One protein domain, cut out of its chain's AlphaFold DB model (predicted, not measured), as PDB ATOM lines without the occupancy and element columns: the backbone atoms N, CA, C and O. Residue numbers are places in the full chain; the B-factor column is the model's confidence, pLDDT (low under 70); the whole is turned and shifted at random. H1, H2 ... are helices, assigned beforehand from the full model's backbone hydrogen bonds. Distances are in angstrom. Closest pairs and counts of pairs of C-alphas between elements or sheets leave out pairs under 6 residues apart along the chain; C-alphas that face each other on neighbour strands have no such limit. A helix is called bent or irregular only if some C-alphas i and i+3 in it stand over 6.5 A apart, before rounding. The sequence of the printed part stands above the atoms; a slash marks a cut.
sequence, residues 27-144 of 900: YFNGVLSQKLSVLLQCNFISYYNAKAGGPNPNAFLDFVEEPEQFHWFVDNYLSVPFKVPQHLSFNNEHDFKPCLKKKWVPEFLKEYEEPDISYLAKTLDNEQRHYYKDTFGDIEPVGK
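What this domain is: This is residues 27 to 144 of the 900 residues of the protein "High molecular weight rhoptry protein 3, putative" of Plasmodium berghei (UniProt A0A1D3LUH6). Four helices set mostly crosswise make a compact body: H1 runs through the middle, with H4, H2 and H3 around it, and H2 and H3 meet in a corner at Leu 78 and Trp 104. Two long loops, residues 49 to 66 and 79 to 103, run along the outside. The printed part has 118 residues with helices H1, H2, H3 and H4 in that order and no named strand; it is all helix in class, though under half of the residues are in named elements. The radius of gyration of the C-alphas is 13.9 A, and the spans are 39 by 31 by 21 A.

Where its parts are: H1, residues 34 to 48, begins at C-alpha 34 (-82.412, -166.768, -147.501) and is 21.1 A long. H2, residues 67 to 78, is 15.0 A long and neither bent nor irregular, but only just: C-alphas 75 and 78 are 6.4 A apart. H3, residues 104 to 111, is 10.9 A long. H4, residues 117 to 136, is 27.5 A long and ends at C-alpha 136 (-102.637, -157.221, -152.865).

How they stand to each other: H1 is the hub. It touches H2, of which residues 77 to 78 alone touch it, about perpendicular at 76 degrees; the closest C-alphas are those of Asn 43 and Tyr 77, 6.2 A apart. With residues 36 to 40 alone it touches H3, opposite ways at a shallow tilt of 13 degrees, closest at C-alphas 39 and 104, 6.5 A. H1 and H4 only just touch, with 3 pairs of C-alphas within 8 A, through residues 41 to 44 and 128 to 131 alone; the closest C-alphas are Phe 44 and Gln 128, 7.5 A. H3 and H4 are apart. In all four helices every O i to N i+4 pair is within hydrogen-bond range.

The domain as a whole: The C-alphas farthest apart, Tyr 27 and Gly 53, are 40.2 A from each other. The printed part has no cut; the links H1 to H2 and H2 to H3 are long. Residues 89 to 93 have pLDDT under 70.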
ATOM      1  N   TYR A  27     -82.541-181.000-140.206       84.06
ATOM      2  CA  TYR A  27     -83.988-181.188-140.099       84.06
ATOM      3  C   TYR A  27     -84.697-179.868-140.407       84.06
ATOM      4  O   TYR A  27     -84.346-178.824-139.855       84.06
ATOM      5  N   PHE A  28     -85.709-179.906-141.273       89.50
ATOM      6  CA  PHE A  28     -86.460-178.705-141.624       89.50
ATOM      7  C   PHE A  28     -87.318-178.228-140.444       89.50
ATOM      8  O   PHE A  28     -88.312-178.859-140.085       89.50
ATOM      9  N   ASN A  29     -86.948-177.090-139.858       86.25
ATOM     10  CA  ASN A  29     -87.604-176.508-138.684       86.25
ATOM     11  C   ASN A  29     -88.754-175.541-139.025       86.25
ATOM     12  O   ASN A  29     -89.315-174.926-138.126       86.25
ATOM     13  N   GLY A  30     -89.129-175.412-140.302       85.19
ATOM     14  CA  GLY A  30     -90.184-174.497-140.753       85.19
ATOM     15  C   GLY A  30     -89.692-173.119-141.202       85.19
ATOM     16  O   GLY A  30     -90.518-172.301-141.590       85.19
ATOM     17  N   VAL A  31     -88.379-172.858-141.199       87.50
ATOM     18  CA  VAL A  31     -87.791-171.613-141.720       87.50
ATOM     19  C   VAL A  31     -86.927-171.921-142.940       87.50
ATOM     20  O   VAL A  31     -86.084-172.816-142.912       87.50
ATOM     21  N   LEU A  32     -87.138-171.179-144.030       89.62
ATOM     22  CA  LEU A  32     -86.341-171.309-145.249       89.62
ATOM     23  C   LEU A  32     -85.049-170.495-145.153       89.62
ATOM     24  O   LEU A  32     -85.049-169.357-144.686       89.62
ATOM     25  N   SER A  33     -83.953-171.034-145.689       90.88
ATOM     26  CA  SER A  33     -82.737-170.250-145.897       90.88
ATOM     27  C   SER A  33     -82.993-169.072-146.841       90.88
ATOM     28  O   SER A  33     -83.826-169.148-147.749       90.88
ATOM     29  N   GLN A  34     -82.240-167.978-146.683       90.69
ATOM     30  CA  GLN A  34     -82.412-166.768-147.501       90.69
ATOM     31  C   GLN A  34     -82.352-167.074-149.008       90.69
ATOM     32  O   GLN A  34     -83.114-166.529-149.804       90.69
ATOM     33  N   LYS A  35     -81.482-168.008-149.408       90.81
ATOM     34  CA  LYS A  35     -81.355-168.458-150.797       90.81
ATOM     35  C   LYS A  35     -82.625-169.156-151.304       90.81
ATOM     36  O   LYS A  35     -83.011-168.934-152.453       90.81
ATOM     37  N   LEU A  36     -83.240-170.014-150.488       92.50
ATOM     38  CA  LEU A  36     -84.479-170.714-150.839       92.50
ATOM     39  C   LEU A  36     -85.689-169.781-150.813       92.50
ATOM     40  O   LEU A  36     -86.544-169.914-151.686       92.50
ATOM     41  N   SER A  37     -85.729-168.822-149.885       93.00
ATOM     42  CA  SER A  37     -86.769-167.789-149.816       93.00
ATOM     43  C   SER A  37     -86.763-166.902-151.070       93.00
ATOM     44  O   SER A  37     -87.778-166.815-151.758       93.00
ATOM     45  N   VAL A  38     -85.602-166.378-151.491       92.44
ATOM     46  CA  VAL A  38     -85.481-165.590-152.739       92.44
ATOM     47  C   VAL A  38     -85.925-166.397-153.964       92.44
ATOM     48  O   VAL A  38     -86.639-165.900-154.837       92.44
ATOM     49  N   LEU A  39     -85.529-167.671-154.043       93.44
ATOM     50  CA  LEU A  39     -85.934-168.534-155.152       93.44
ATOM     51  C   LEU A  39     -87.441-168.848-155.128       93.44
ATOM     52  O   LEU A  39     -88.041-168.986-156.195       93.44
ATOM     53  N   LEU A  40     -88.051-168.963-153.946       94.94
ATOM     54  CA  LEU A  40     -89.495-169.145-153.786       94.94
ATOM     55  C   LEU A  40     -90.257-167.887-154.228       94.94
ATOM     56  O   LEU A  40     -91.154-167.993-155.061       94.94
ATOM     57  N   GLN A  41     -89.826-166.704-153.785       93.38
ATOM     58  CA  GLN A  41     -90.398-165.415-154.190       93.38
ATOM     59  C   GLN A  41     -90.354-165.212-155.709       93.38
ATOM     60  O   GLN A  41     -91.362-164.861-156.315       93.38
ATOM     61  N   CYS A  42     -89.229-165.525-156.363       93.00
ATOM     62  CA  CYS A  42     -89.146-165.520-157.826       93.00
ATOM     63  C   CYS A  42     -90.233-166.394-158.477       93.00
ATOM     64  O   CYS A  42     -90.836-165.997-159.477       93.00
ATOM     65  N   ASN A  43     -90.484-167.588-157.927       93.50
ATOM     66  CA  ASN A  43     -91.527-168.478-158.433       93.50
ATOM     67  C   ASN A  43     -92.932-167.910-158.208       93.50
ATOM     68  O   ASN A  43     -93.733-167.996-159.136       93.50
ATOM     69  N   PHE A  44     -93.211-167.283-157.058       94.12
ATOM     70  CA  PHE A  44     -94.479-166.581-156.826       94.12
ATOM     71  C   PHE A  44     -94.682-165.435-157.818       94.12
ATOM     72  O   PHE A  44     -95.698-165.418-158.508       94.12
ATOM     73  N   ILE A  45     -93.686-164.564-158.007       91.19
ATOM     74  CA  ILE A  45     -93.754-163.474-158.993       91.19
ATOM     75  C   ILE A  45     -94.063-164.028-160.387       91.19
ATOM     76  O   ILE A  45     -94.961-163.538-161.070       91.19
ATOM     77  N   SER A  46     -93.367-165.091-160.809       89.75
ATOM     78  CA  SER A  46     -93.620-165.729-162.108       89.75
ATOM     79  C   SER A  46     -94.991-166.402-162.208       89.75
ATOM     80  O   SER A  46     -95.435-166.660-163.329       89.75
ATOM     81  N   TYR A  47     -95.599-166.790-161.093       91.56
ATOM     82  CA  TYR A  47     -96.895-167.455-161.059       91.56
ATOM     83  C   TYR A  47     -98.039-166.442-161.122       91.56
ATOM     84  O   TYR A  47     -98.871-166.533-162.025       91.56
ATOM     85  N   TYR A  48     -98.025-165.438-160.246       91.00
ATOM     86  CA  TYR A  48     -99.046-164.389-160.214       91.00
ATOM     87  C   TYR A  48     -99.044-163.531-161.485       91.00
ATOM     88  O   TYR A  48    -100.104-163.103-161.927       91.00
ATOM     89  N   ASN A  49     -97.883-163.372-162.130       88.25
ATOM     90  CA  ASN A  49     -97.726-162.704-163.426       88.25
ATOM     91  C   ASN A  49     -97.613-163.716-164.582       88.25
ATOM     92  O   ASN A  49     -96.735-163.618-165.439       88.25
ATOM     93  N   ALA A  50     -98.436-164.768-164.596       83.62
ATOM     94  CA  ALA A  50     -98.439-165.707-165.720       83.62
ATOM     95  C   ALA A  50     -99.027-165.079-167.001       83.62
ATOM     96  O   ALA A  50     -98.525-165.343-168.098       83.62
ATOM     97  N   LYS A  51    -100.057-164.230-166.861       80.50
ATOM     98  CA  LYS A  51    -100.701-163.475-167.948       80.50
ATOM     99  C   LYS A  51    -100.230-162.018-167.962       80.50
ATOM    100  O   LYS A  51     -99.804-161.490-166.942       80.50
ATOM    101  N   ALA A  52    -100.314-161.377-169.128       71.31
ATOM    102  CA  ALA A  52    -100.120-159.932-169.229       71.31
ATOM    103  C   ALA A  52    -101.273-159.201-168.513       71.31
ATOM    104  O   ALA A  52    -102.408-159.670-168.576       71.31
ATOM    105  N   GLY A  53    -100.980-158.079-167.848       75.19
ATOM    106  CA  GLY A  53    -101.958-157.320-167.052       75.19
ATOM    107  C   GLY A  53    -101.604-157.166-165.568       75.19
ATOM    108  O   GLY A  53    -102.319-156.471-164.859       75.19
ATOM    109  N   GLY A  54    -100.490-157.756-165.119       76.12
ATOM    110  CA  GLY A  54     -99.998-157.646-163.742       76.12
ATOM    111  C   GLY A  54    -100.335-158.868-162.880       76.12
ATOM    112  O   GLY A  54    -100.877-159.856-163.390       76.12
ATOM    113  N   PRO A  55     -99.983-158.835-161.584       84.81
ATOM    114  CA  PRO A  55    -100.263-159.935-160.675       84.81
ATOM    115  C   PRO A  55    -101.777-160.061-160.457       84.81
ATOM    116  O   PRO A  55    -102.467-159.060-160.280       84.81
ATOM    117  N   ASN A  56    -102.306-161.287-160.483       87.31
ATOM    118  CA  ASN A  56    -103.748-161.529-160.371       87.31
ATOM    119  C   ASN A  56    -104.145-162.066-158.978       87.31
ATOM    120  O   ASN A  56    -103.693-163.160-158.633       87.31
ATOM    121  N   PRO A  57    -105.008-161.377-158.204       88.88
ATOM    122  CA  PRO A  57    -105.410-161.824-156.864       88.88
ATOM    123  C   PRO A  57    -106.188-163.152-156.883       88.88
ATOM    124  O   PRO A  57    -105.982-164.012-156.033       88.88
ATOM    125  N   ASN A  58    -106.965-163.421-157.933       89.25
ATOM    126  CA  ASN A  58    -107.734-164.663-158.074       89.25
ATOM    127  C   ASN A  58    -106.854-165.887-158.401       89.25
ATOM    128  O   ASN A  58    -107.356-166.988-158.616       89.25
ATOM    129  N   ALA A  59    -105.530-165.720-158.483       89.62
ATOM    130  CA  ALA A  59    -104.606-166.816-158.727       89.62
ATOM    131  C   ALA A  59    -104.167-167.553-157.448       89.62
ATOM    132  O   ALA A  59    -103.392-168.501-157.570       89.62
ATOM    133  N   PHE A  60    -104.604-167.162-156.248       94.62
ATOM    134  CA  PHE A  60    -104.152-167.787-155.001       94.62
ATOM    135  C   PHE A  60    -104.388-169.311-154.985       94.62
ATOM    136  O   PHE A  60    -105.467-169.798-155.307       94.62
ATOM    137  N   LEU A  61    -103.347-170.076-154.644       94.62
ATOM    138  CA  LEU A  61    -103.421-171.530-154.469       94.62
ATOM    139  C   LEU A  61    -103.505-171.862-152.982       94.62
ATOM    140  O   LEU A  61    -102.615-171.451-152.241       94.62
ATOM    141  N   ASP A  62    -104.506-172.628-152.564       93.94
ATOM    142  CA  ASP A  62    -104.604-173.084-151.176       93.94
ATOM    143  C   ASP A  62    -103.844-174.403-151.014       93.94
ATOM    144  O   ASP A  62    -104.267-175.449-151.504       93.94
ATOM    145  N   PHE A  63    -102.684-174.367-150.359       93.00
ATOM    146  CA  PHE A  63    -101.856-175.567-150.216       93.00
ATOM    147  C   PHE A  63    -102.312-176.497-149.090       93.00
ATOM    148  O   PHE A  63    -101.839-177.636-149.025       93.00
ATOM    149  N   VAL A  64    -103.189-176.029-148.199       90.88
ATOM    150  CA  VAL A  64    -103.600-176.751-146.990       90.88
ATOM    151  C   VAL A  64    -104.955-177.415-147.196       90.88
ATOM    152  O   VAL A  64    -105.075-178.625-146.993       90.88
ATOM    153  N   GLU A  65    -105.961-176.649-147.618       89.06
ATOM    154  CA  GLU A  65    -107.314-177.155-147.861       89.06
ATOM    155  C   GLU A  65    -107.411-177.918-149.190       89.06
ATOM    156  O   GLU A  65    -108.182-178.874-149.291       89.06
ATOM    157  N   GLU A  66    -106.562-177.588-150.172       89.69
ATOM    158  CA  GLU A  66    -106.532-178.213-151.500       89.69
ATOM    159  C   GLU A  66    -105.129-178.785-151.839       89.69
ATOM    160  O   GLU A  66    -104.402-178.248-152.682       89.69
ATOM    161  N   PRO A  67    -104.710-179.924-151.241       87.50
ATOM    162  CA  PRO A  67    -103.349-180.469-151.383       87.50
ATOM    163  C   PRO A  67    -102.898-180.727-152.831       87.50
ATOM    164  O   PRO A  67    -101.703-180.696-153.146       87.50
ATOM    165  N   GLU A  68    -103.840-180.965-153.747       86.25
ATOM    166  CA  GLU A  68    -103.548-181.108-155.176       86.25
ATOM    167  C   GLU A  68    -102.948-179.840-155.804       86.25
ATOM    168  O   GLU A  68    -102.082-179.940-156.681       86.25
ATOM    169  N   GLN A  69    -103.325-178.658-155.314       91.25
ATOM    170  CA  GLN A  69    -102.802-177.373-155.774       91.25
ATOM    171  C   GLN A  69    -101.332-177.214-155.374       91.25
ATOM    172  O   GLN A  69    -100.501-176.804-156.193       91.25
ATOM    173  N   PHE A  70    -100.973-177.653-154.162       91.06
ATOM    174  CA  PHE A  70     -99.580-177.728-153.722       91.06
ATOM    175  C   PHE A  70     -98.761-178.666-154.615       91.06
ATOM    176  O   PHE A  70     -97.692-178.303-155.116       91.06
ATOM    177  N   HIS A  71     -99.275-179.869-154.881       85.88
ATOM    178  CA  HIS A  71     -98.604-180.830-155.756       85.88
ATOM    179  C   HIS A  71     -98.390-180.288-157.170       85.88
ATOM    180  O   HIS A  71     -97.330-180.518-157.760       85.88
ATOM    181  N   TRP A  72     -99.376-179.572-157.701       88.00
ATOM    182  CA  TRP A  72     -99.294-178.930-159.003       88.00
ATOM    183  C   TRP A  72     -98.254-177.806-159.029       88.00
ATOM    184  O   TRP A  72     -97.474-177.723-159.984       88.00
ATOM    185  N   PHE A  73     -98.188-176.979-157.981       91.62
ATOM    186  CA  PHE A  73     -97.206-175.899-157.875       91.62
ATOM    187  C   PHE A  73     -95.778-176.447-157.783       91.62
ATOM    188  O   PHE A  73     -94.860-175.959-158.456       91.62
ATOM    189  N   VAL A  74     -95.597-177.543-157.041       88.56
ATOM    190  CA  VAL A  74     -94.323-178.265-156.994       88.56
ATOM    191  C   VAL A  74     -93.899-178.740-158.387       88.56
ATOM    192  O   VAL A  74     -92.728-178.593-158.751       88.56
ATOM    193  N   ASP A  75     -94.827-179.271-159.182       80.62
ATOM    194  CA  ASP A  75     -94.527-179.822-160.509       80.62
ATOM    195  C   ASP A  75     -94.239-178.744-161.555       80.62
ATOM    196  O   ASP A  75     -93.342-178.905-162.384       80.62
ATOM    197  N   ASN A  76     -94.985-177.640-161.518       84.69
ATOM    198  CA  ASN A  76     -94.966-176.612-162.560       84.69
ATOM    199  C   ASN A  76     -94.006-175.446-162.279       84.69
ATOM    200  O   ASN A  76     -93.596-174.762-163.226       84.69
ATOM    201  N   TYR A  77     -93.631-175.225-161.013       87.81
ATOM    202  CA  TYR A  77     -92.785-174.103-160.589       87.81
ATOM    203  C   TYR A  77     -91.568-174.561-159.778       87.81
ATOM    204  O   TYR A  77     -90.436-174.300-160.187       87.81
ATOM    205  N   LEU A  78     -91.749-175.313-158.687       89.69
ATOM    206  CA  LEU A  78     -90.633-175.590-157.765       89.69
ATOM    207  C   LEU A  78     -89.641-176.650-158.279       89.69
ATOM    208  O   LEU A  78     -88.454-176.605-157.947       89.69
ATOM    209  N   SER A  79     -90.088-177.599-159.103       82.69
ATOM    210  CA  SER A  79     -89.246-178.687-159.634       82.69
ATOM    211  C   SER A  79     -88.668-178.410-161.025       82.69
ATOM    212  O   SER A  79     -87.816-179.163-161.519       82.69
ATOM    213  N   VAL A  80     -89.096-177.324-161.670       80.19
ATOM    214  CA  VAL A  80     -88.632-176.925-163.003       80.19
ATOM    215  C   VAL A  80     -87.598-175.804-162.918       80.19
ATOM    216  O   VAL A  80     -87.562-175.069-161.934       80.19
ATOM    217  N   PRO A  81     -86.704-175.662-163.917       81.69
ATOM    218  CA  PRO A  81     -85.782-174.536-163.940       81.69
ATOM    219  C   PRO A  81     -86.559-173.222-164.030       81.69
ATOM    220  O   PRO A  81     -87.409-173.067-164.912       81.69
ATOM    221  N   PHE A  82     -86.231-172.268-163.165       84.31
ATOM    222  CA  PHE A  82     -86.838-170.948-163.201       84.31
ATOM    223  C   PHE A  82     -86.596-170.271-164.558       84.31
ATOM    224  O   PHE A  82     -85.468-170.236-165.072       84.31
ATOM    225  N   LYS A  83     -87.675-169.722-165.120       81.50
ATOM    226  CA  LYS A  83     -87.702-168.979-166.380       81.50
ATOM    227  C   LYS A  83     -88.569-167.742-166.190       81.50
ATOM    228  O   LYS A  83     -89.690-167.870-165.703       81.50
ATOM    229  N   VAL A  84     -88.051-166.598-166.621       82.62
ATOM    230  CA  VAL A  84     -88.746-165.308-166.564       82.62
ATOM    231  C   VAL A  84     -89.898-165.298-167.583       82.62
ATOM    232  O   VAL A  84     -89.678-165.707-168.732       82.62
ATOM    233  N   PRO A  85     -91.117-164.874-167.196       80.94
ATOM    234  CA  PRO A  85     -92.199-164.598-168.140       80.94
ATOM    235  C   PRO A  85     -91.765-163.579-169.204       80.94
ATOM    236  O   PRO A  85     -91.094-162.601-168.891       80.94
ATOM    237  N   GLN A  86     -92.136-163.794-170.471       78.12
ATOM    238  CA  GLN A  86     -91.654-162.962-171.591       78.12
ATOM    239  C   GLN A  86     -92.025-161.479-171.458       78.12
ATOM    240  O   GLN A  86     -91.261-160.622-171.882       78.12
ATOM    241  N   HIS A  87     -93.173-161.167-170.858       79.75
ATOM    242  CA  HIS A  87     -93.592-159.782-170.648       79.75
ATOM    243  C   HIS A  87     -92.846-159.108-169.484       79.75
ATOM    244  O   HIS A  87     -92.721-157.892-169.480       79.75
ATOM    245  N   LEU A  88     -92.288-159.879-168.540       80.56
ATOM    246  CA  LEU A  88     -91.481-159.352-167.435       80.56
ATOM    247  C   LEU A  88     -89.989-159.254-167.766       80.56
ATOM    248  O   LEU A  88     -89.246-158.621-167.028       80.56
ATOM    249  N   SER A  89     -89.514-159.859-168.863       69.88
ATOM    250  CA  SER A  89     -88.080-159.834-169.194       69.88
ATOM    251  C   SER A  89     -87.553-158.461-169.618       69.88
ATOM    252  O   SER A  89     -86.339-158.289-169.690       69.88
ATOM    253  N   PHE A  90     -88.443-157.511-169.914       63.34
ATOM    254  CA  PHE A  90     -88.101-156.145-170.320       63.34
ATOM    255  C   PHE A  90     -88.257-155.118-169.189       63.34
ATOM    256  O   PHE A  90     -87.767-153.998-169.324       63.34
ATOM    257  N   ASN A  91     -88.889-155.499-168.073       62.12
ATOM    258  CA  ASN A  91     -89.131-154.611-166.942       62.12
ATOM    259  C   ASN A  91     -88.020-154.799-165.899       62.12
ATOM    260  O   ASN A  91     -87.788-155.904-165.415       62.12
ATOM    261  N   ASN A  92     -87.341-153.712-165.525       61.91
ATOM    262  CA  ASN A  92     -86.269-153.716-164.516       61.91
ATOM    263  C   ASN A  92     -86.789-153.766-163.060       61.91
ATOM    264  O   ASN A  92     -86.024-153.512-162.134       61.91
ATOM    265  N   GLU A  93     -88.073-154.064-162.840       69.50
ATOM    266  CA  GLU A  93     -88.713-154.037-161.513       69.50
ATOM    267  C   GLU A  93     -88.234-155.164-160.585       69.50
ATOM    268  O   GLU A  93     -88.266-155.020-159.363       69.50
ATOM    269  N   HIS A  94     -87.741-156.276-161.140       76.00
ATOM    270  CA  HIS A  94     -87.289-157.432-160.366       76.00
ATOM    271  C   HIS A  94     -85.928-157.950-160.847       76.00
ATOM    272  O   HIS A  94     -85.730-158.222-162.034       76.00
ATOM    273  N   ASP A  95     -84.990-158.173-159.916       81.69
ATOM    274  CA  ASP A  95     -83.728-158.850-160.232       81.69
ATOM    275  C   ASP A  95     -83.897-160.375-160.208       81.69
ATOM    276  O   ASP A  95     -83.819-161.032-159.170       81.69
ATOM    277  N   PHE A  96     -84.094-160.966-161.387       86.31
ATOM    278  CA  PHE A  96     -84.213-162.416-161.538       86.31
ATOM    279  C   PHE A  96     -82.870-163.155-161.620       86.31
ATOM    280  O   PHE A  96     -82.866-164.395-161.630       86.31
ATOM    281  N   LYS A  97     -81.723-162.457-161.677       84.94
ATOM    282  CA  LYS A  97     -80.394-163.091-161.815       84.94
ATOM    283  C   LYS A  97     -80.127-164.180-160.767       84.94
ATOM    284  O   LYS A  97     -79.619-165.235-161.163       84.94
ATOM    285  N   PRO A  98     -80.501-164.021-159.477       86.12
ATOM    286  CA  PRO A  98     -80.280-165.050-158.462       86.12
ATOM    287  C   PRO A  98     -81.052-166.350-158.721       86.12
ATOM    288  O   PRO A  98     -80.632-167.408-158.242       86.12
ATOM    289  N   CYS A  99     -82.147-166.291-159.482       88.31
ATOM    290  CA  CYS A  99     -83.102-167.382-159.666       88.31
ATOM    291  C   CYS A  99     -82.901-168.159-160.975       88.31
ATOM    292  O   CYS A  99     -83.222-169.346-161.043       88.31
ATOM    293  N   LEU A 100     -82.342-167.526-162.013       85.12
ATOM    294  CA  LEU A 100     -82.226-168.092-163.362       85.12
ATOM    295  C   LEU A 100     -81.651-169.519-163.385       85.12
ATOM    296  O   LEU A 100     -80.573-169.793-162.861       85.12
ATOM    297  N   LYS A 101     -82.362-170.426-164.074       79.06
ATOM    298  CA  LYS A 101     -81.978-171.837-164.295       79.06
ATOM    299  C   LYS A 101     -81.839-172.690-163.020       79.06
ATOM    300  O   LYS A 101     -81.444-173.854-163.134       79.06
ATOM    301  N   LYS A 102     -82.172-172.168-161.835       83.81
ATOM    302  CA  LYS A 102     -82.229-172.942-160.585       83.81
ATOM    303  C   LYS A 102     -83.585-173.627-160.435       83.81
ATOM    304  O   LYS A 102     -84.570-173.202-161.029       83.81
ATOM    305  N   LYS A 103     -83.610-174.709-159.659       86.69
ATOM    306  CA  LYS A 103     -84.811-175.468-159.290       86.69
ATOM    307  C   LYS A 103     -84.926-175.426-157.773       86.69
ATOM    308  O   LYS A 103     -83.919-175.653-157.112       86.69
ATOM    309  N   TRP A 104     -86.107-175.167-157.233       91.38
ATOM    310  CA  TRP A 104     -86.287-175.008-155.792       91.38
ATOM    311  C   TRP A 104     -86.209-176.348-155.048       91.38
ATOM    312  O   TRP A 104     -85.374-176.497-154.160       91.38
ATOM    313  N   VAL A 105     -86.960-177.373-155.480       87.94
ATOM    314  CA  VAL A 105     -87.005-178.689-154.798       87.94
ATOM    315  C   VAL A 105     -85.624-179.351-154.669       87.94
ATOM    316  O   VAL A 105     -85.285-179.811-153.581       87.94
ATOM    317  N   PRO A 106     -84.776-179.409-155.718       82.12
ATOM    318  CA  PRO A 106     -83.443-179.990-155.588       82.12
ATOM    319  C   PRO A 106     -82.498-179.195-154.687       82.12
ATOM    320  O   PRO A 106     -81.558-179.788-154.175       82.12
ATOM    321  N   GLU A 107     -82.683-177.882-154.540       84.81
ATOM    322  CA  GLU A 107     -81.885-177.080-153.606       84.81
ATOM    323  C   GLU A 107     -82.372-177.306-152.169       84.81
ATOM    324  O   GLU A 107     -81.547-177.567-151.302       84.81
ATOM    325  N   PHE A 108     -83.690-177.364-151.952       88.56
ATOM    326  CA  PHE A 108     -84.291-177.701-150.660       88.56
ATOM    327  C   PHE A 108     -83.831-179.078-150.158       88.56
ATOM    328  O   PHE A 108     -83.309-179.199-149.058       88.56
ATOM    329  N   LEU A 109     -83.922-180.115-150.999       84.56
ATOM    330  CA  LEU A 109     -83.518-181.483-150.639       84.56
ATOM    331  C   LEU A 109     -81.996-181.681-150.516       84.56
ATOM    332  O   LEU A 109     -81.566-182.774-150.140       84.56
ATOM    333  N   LYS A 110     -81.168-180.703-150.903       83.31
ATOM    334  CA  LYS A 110     -79.722-180.721-150.607       83.31
ATOM    335  C   LYS A 110     -79.437-180.190-149.209       83.31
ATOM    336  O   LYS A 110     -78.495-180.665-148.589       83.31
ATOM    337  N   GLU A 111     -80.217-179.207-148.778       85.50
ATOM    338  CA  GLU A 111     -80.040-178.488-147.519       85.50
ATOM    339  C   GLU A 111     -80.709-179.235-146.359       85.50
ATOM    340  O   GLU A 111     -80.068-179.480-145.339       85.50
ATOM    341  N   TYR A 112     -81.940-179.714-146.567       85.94
ATOM    342  CA  TYR A 112     -82.746-180.339-145.522       85.94
ATOM    343  C   TYR A 112     -83.048-181.821-145.771       85.94
ATOM    344  O   TYR A 112     -83.151-182.292-146.914       85.94
ATOM    345  N   GLU A 113     -83.218-182.571-144.682       84.19
ATOM    346  CA  GLU A 113     -83.911-183.856-144.702       84.19
ATOM    347  C   GLU A 113     -85.377-183.640-145.106       84.19
ATOM    348  O   GLU A 113     -85.971-182.611-144.795       84.19
ATOM    349  N   GLU A 114     -85.946-184.579-145.867       83.44
ATOM    350  CA  GLU A 114     -87.307-184.451-146.393       83.44
ATOM    351  C   GLU A 114     -88.328-184.472-145.240       83.44
ATOM    352  O   GLU A 114     -88.466-185.516-144.596       83.44
ATOM    353  N   PRO A 115     -89.043-183.361-144.973       86.38
ATOM    354  CA  PRO A 115     -90.020-183.304-143.893       86.38
ATOM    355  C   PRO A 115     -91.333-183.989-144.286       86.38
ATOM    356  O   PRO A 115     -91.550-184.354-145.446       86.38
ATOM    357  N   ASP A 116     -92.243-184.097-143.316       86.19
ATOM    358  CA  ASP A 116     -93.644-184.388-143.608       86.19
ATOM    359  C   ASP A 116     -94.213-183.367-144.605       86.19
ATOM    360  O   ASP A 116     -93.912-182.168-144.550       86.19
ATOM    361  N   ILE A 117     -95.024-183.847-145.547       86.81
ATOM    362  CA  ILE A 117     -95.450-182.996-146.648       86.81
ATOM    363  C   ILE A 117     -96.505-181.984-146.261       86.81
ATOM    364  O   ILE A 117     -96.490-180.876-146.793       86.81
ATOM    365  N   SER A 118     -97.398-182.353-145.350       87.31
ATOM    366  CA  SER A 118     -98.419-181.448-144.844       87.31
ATOM    367  C   SER A 118     -97.758-180.336-144.038       87.31
ATOM    368  O   SER A 118     -98.167-179.179-144.138       87.31
ATOM    369  N   TYR A 119     -96.673-180.655-143.321       90.56
ATOM    370  CA  TYR A 119     -95.849-179.647-142.657       90.56
ATOM    371  C   TYR A 119     -95.210-178.669-143.653       90.56
ATOM    372  O   TYR A 119     -95.353-177.456-143.495       90.56
ATOM    373  N   LEU A 120     -94.572-179.169-144.719       91.56
ATOM    374  CA  LEU A 120     -93.977-178.299-145.740       91.56
ATOM    375  C   LEU A 120     -95.024-177.453-146.476       91.56
ATOM    376  O   LEU A 120     -94.791-176.268-146.706       91.56
ATOM    377  N   ALA A 121     -96.162-178.050-146.842       91.50
ATOM    378  CA  ALA A 121     -97.259-177.355-147.508       91.50
ATOM    379  C   ALA A 121     -97.755-176.181-146.657       91.50
ATOM    380  O   ALA A 121     -97.857-175.072-147.167       91.50
ATOM    381  N   LYS A 122     -97.939-176.391-145.345       94.31
ATOM    382  CA  LYS A 122     -98.330-175.336-144.401       94.31
ATOM    383  C   LYS A 122     -97.302-174.204-144.316       94.31
ATOM    384  O   LYS A 122     -97.679-173.038-144.286       94.31
ATOM    385  N   THR A 123     -96.005-174.519-144.291       94.06
ATOM    386  CA  THR A 123     -94.966-173.478-144.297       94.06
ATOM    387  C   THR A 123     -94.999-172.657-145.585       94.06
ATOM    388  O   THR A 123     -94.951-171.431-145.528       94.06
ATOM    389  N   LEU A 124     -95.102-173.309-146.745       95.25
ATOM    390  CA  LEU A 124     -95.148-172.614-148.034       95.25
ATOM    391  C   LEU A 124     -96.452-171.828-148.230       95.25
ATOM    392  O   LEU A 124     -96.419-170.784-148.873       95.25
ATOM    393  N   ASP A 125     -97.564-172.294-147.657       95.31
ATOM    394  CA  ASP A 125     -98.843-171.576-147.634       95.31
ATOM    395  C   ASP A 125     -98.711-170.268-146.850       95.31
ATOM    396  O   ASP A 125     -99.088-169.205-147.338       95.31
ATOM    397  N   ASN A 126     -98.070-170.317-145.677       95.06
ATOM    398  CA  ASN A 126     -97.782-169.122-144.889       95.06
ATOM    399  C   ASN A 126     -96.915-168.129-145.674       95.06
ATOM    400  O   ASN A 126     -97.256-166.951-145.737       95.06
ATOM    401  N   GLU A 127     -95.826-168.580-146.302       95.50
ATOM    402  CA  GLU A 127     -94.976-167.726-147.149       95.50
ATOM    403  C   GLU A 127     -95.765-167.114-148.319       95.50
ATOM    404  O   GLU A 127     -95.611-165.930-148.628       95.50
ATOM    405  N   GLN A 128     -96.655-167.891-148.947       95.88
ATOM    406  CA  GLN A 128     -97.531-167.394-150.005       95.88
ATOM    407  C   GLN A 128     -98.506-166.335-149.489       95.88
ATOM    408  O   GLN A 128     -98.702-165.333-150.168       95.88
ATOM    409  N   ARG A 129     -99.111-166.525-148.310       94.81
ATOM    410  CA  ARG A 129    -100.029-165.548-147.699       94.81
ATOM    411  C   ARG A 129     -99.326-164.241-147.344       94.81
ATOM    412  O   ARG A 129     -99.908-163.184-147.563       94.81
ATOM    413  N   HIS A 130     -98.081-164.297-146.866       93.69
ATOM    414  CA  HIS A 130     -97.272-163.091-146.653       93.69
ATOM    415  C   HIS A 130     -97.035-162.359-147.977       93.69
ATOM    416  O   HIS A 130     -97.378-161.187-148.094       93.69
ATOM    417  N   TYR A 131     -96.572-163.072-149.010       93.62
ATOM    418  CA  TYR A 131     -96.398-162.496-150.346       93.62
ATOM    419  C   TYR A 131     -97.704-161.911-150.916       93.62
ATOM    420  O   TYR A 131     -97.698-160.840-151.522       93.62
ATOM    421  N   TYR A 132     -98.826-162.613-150.728       94.50
ATOM    422  CA  TYR A 132    -100.145-162.192-151.192       94.50
ATOM    423  C   TYR A 132    -100.577-160.890-150.515       94.50
ATOM    424  O   TYR A 132    -100.948-159.946-151.205       94.50
ATOM    425  N   LYS A 133    -100.447-160.809-149.187       94.50
ATOM    426  CA  LYS A 133    -100.756-159.602-148.416       94.50
ATOM    427  C   LYS A 133     -99.878-158.419-148.826       94.50
ATOM    428  O   LYS A 133    -100.389-157.323-149.029       94.50
ATOM    429  N   ASP A 134     -98.580-158.648-149.017       92.56
ATOM    430  CA  ASP A 134     -97.643-157.606-149.452       92.56
ATOM    431  C   ASP A 134     -97.965-157.079-150.863       92.56
ATOM    432  O   ASP A 134     -97.708-155.916-151.168       92.56
ATOM    433  N   THR A 135     -98.528-157.928-151.730       91.06
ATOM    434  CA  THR A 135     -98.815-157.593-153.135       91.06
ATOM    435  C   THR A 135    -100.212-156.997-153.333       91.06
ATOM    436  O   THR A 135    -100.378-156.086-154.140       91.06
ATOM    437  N   PHE A 136    -101.219-157.517-152.629       92.56
ATOM    438  CA  PHE A 136    -102.637-157.221-152.865       92.56
ATOM    439  C   PHE A 136    -103.337-156.525-151.688       92.56
ATOM    440  O   PHE A 136    -104.514-156.187-151.800       92.56
ATOM    441  N   GLY A 137    -102.642-156.285-150.573       91.44
ATOM    442  CA  GLY A 137    -103.212-155.654-149.382       91.44
ATOM    443  C   GLY A 137    -104.141-156.591-148.606       91.44
ATOM    444  O   GLY A 137    -103.820-157.759-148.395       91.44
ATOM    445  N   ASP A 138    -105.292-156.071-148.177       88.69
ATOM    446  CA  ASP A 138    -106.236-156.762-147.282       88.69
ATOM    447  C   ASP A 138    -107.294-157.612-148.016       88.69
ATOM    448  O   ASP A 138    -108.300-158.002-147.427       88.69
ATOM    449  N   ILE A 139    -107.088-157.912-149.303       90.81
ATOM    450  CA  ILE A 139    -107.955-158.844-150.037       90.81
ATOM    451  C   ILE A 139    -107.813-160.236-149.409       90.81
ATOM    452  O   ILE A 139    -106.699-160.717-149.196       90.81
ATOM    453  N   GLU A 140    -108.928-160.908-149.128       88.88
ATOM    454  CA  GLU A 140    -108.884-162.263-148.584       88.88
ATOM    455  C   GLU A 140    -108.434-163.262-149.670       88.88
ATOM    456  O   GLU A 140    -108.972-163.252-150.782       88.88
ATOM    457  N   PRO A 141    -107.423-164.109-149.405       90.62
ATOM    458  CA  PRO A 141    -106.989-165.113-150.362       90.62
ATOM    459  C   PRO A 141    -108.016-166.245-150.458       90.62
ATOM    460  O   PRO A 141    -108.274-166.944-149.479       90.62
ATOM    461  N   VAL A 142    -108.543-166.467-151.661       88.56
ATOM    462  CA  VAL A 142    -109.478-167.559-151.957       88.56
ATOM    463  C   VAL A 142    -108.773-168.603-152.814       88.56
ATOM    464  O   VAL A 142    -108.158-168.269-153.828       88.56
ATOM    465  N   GLY A 143    -108.833-169.869-152.396       88.00
ATOM    466  CA  GLY A 143    -108.283-170.981-153.170       88.00
ATOM    467  C   GLY A 143    -108.955-171.116-154.538       88.00
ATOM    468  O   GLY A 143    -110.069-170.650-154.760       88.00
ATOM    469  N   LYS A 144    -108.296-171.787-155.479       92.19
ATOM    470  CA  LYS A 144    -108.894-171.997-156.802       92.19
ATOM    471  C   LYS A 144    -109.997-173.048-156.806       92.19
ATOM    472  O   LYS A 144    -109.943-174.020-156.051       92.19
TER     473      LYS A 144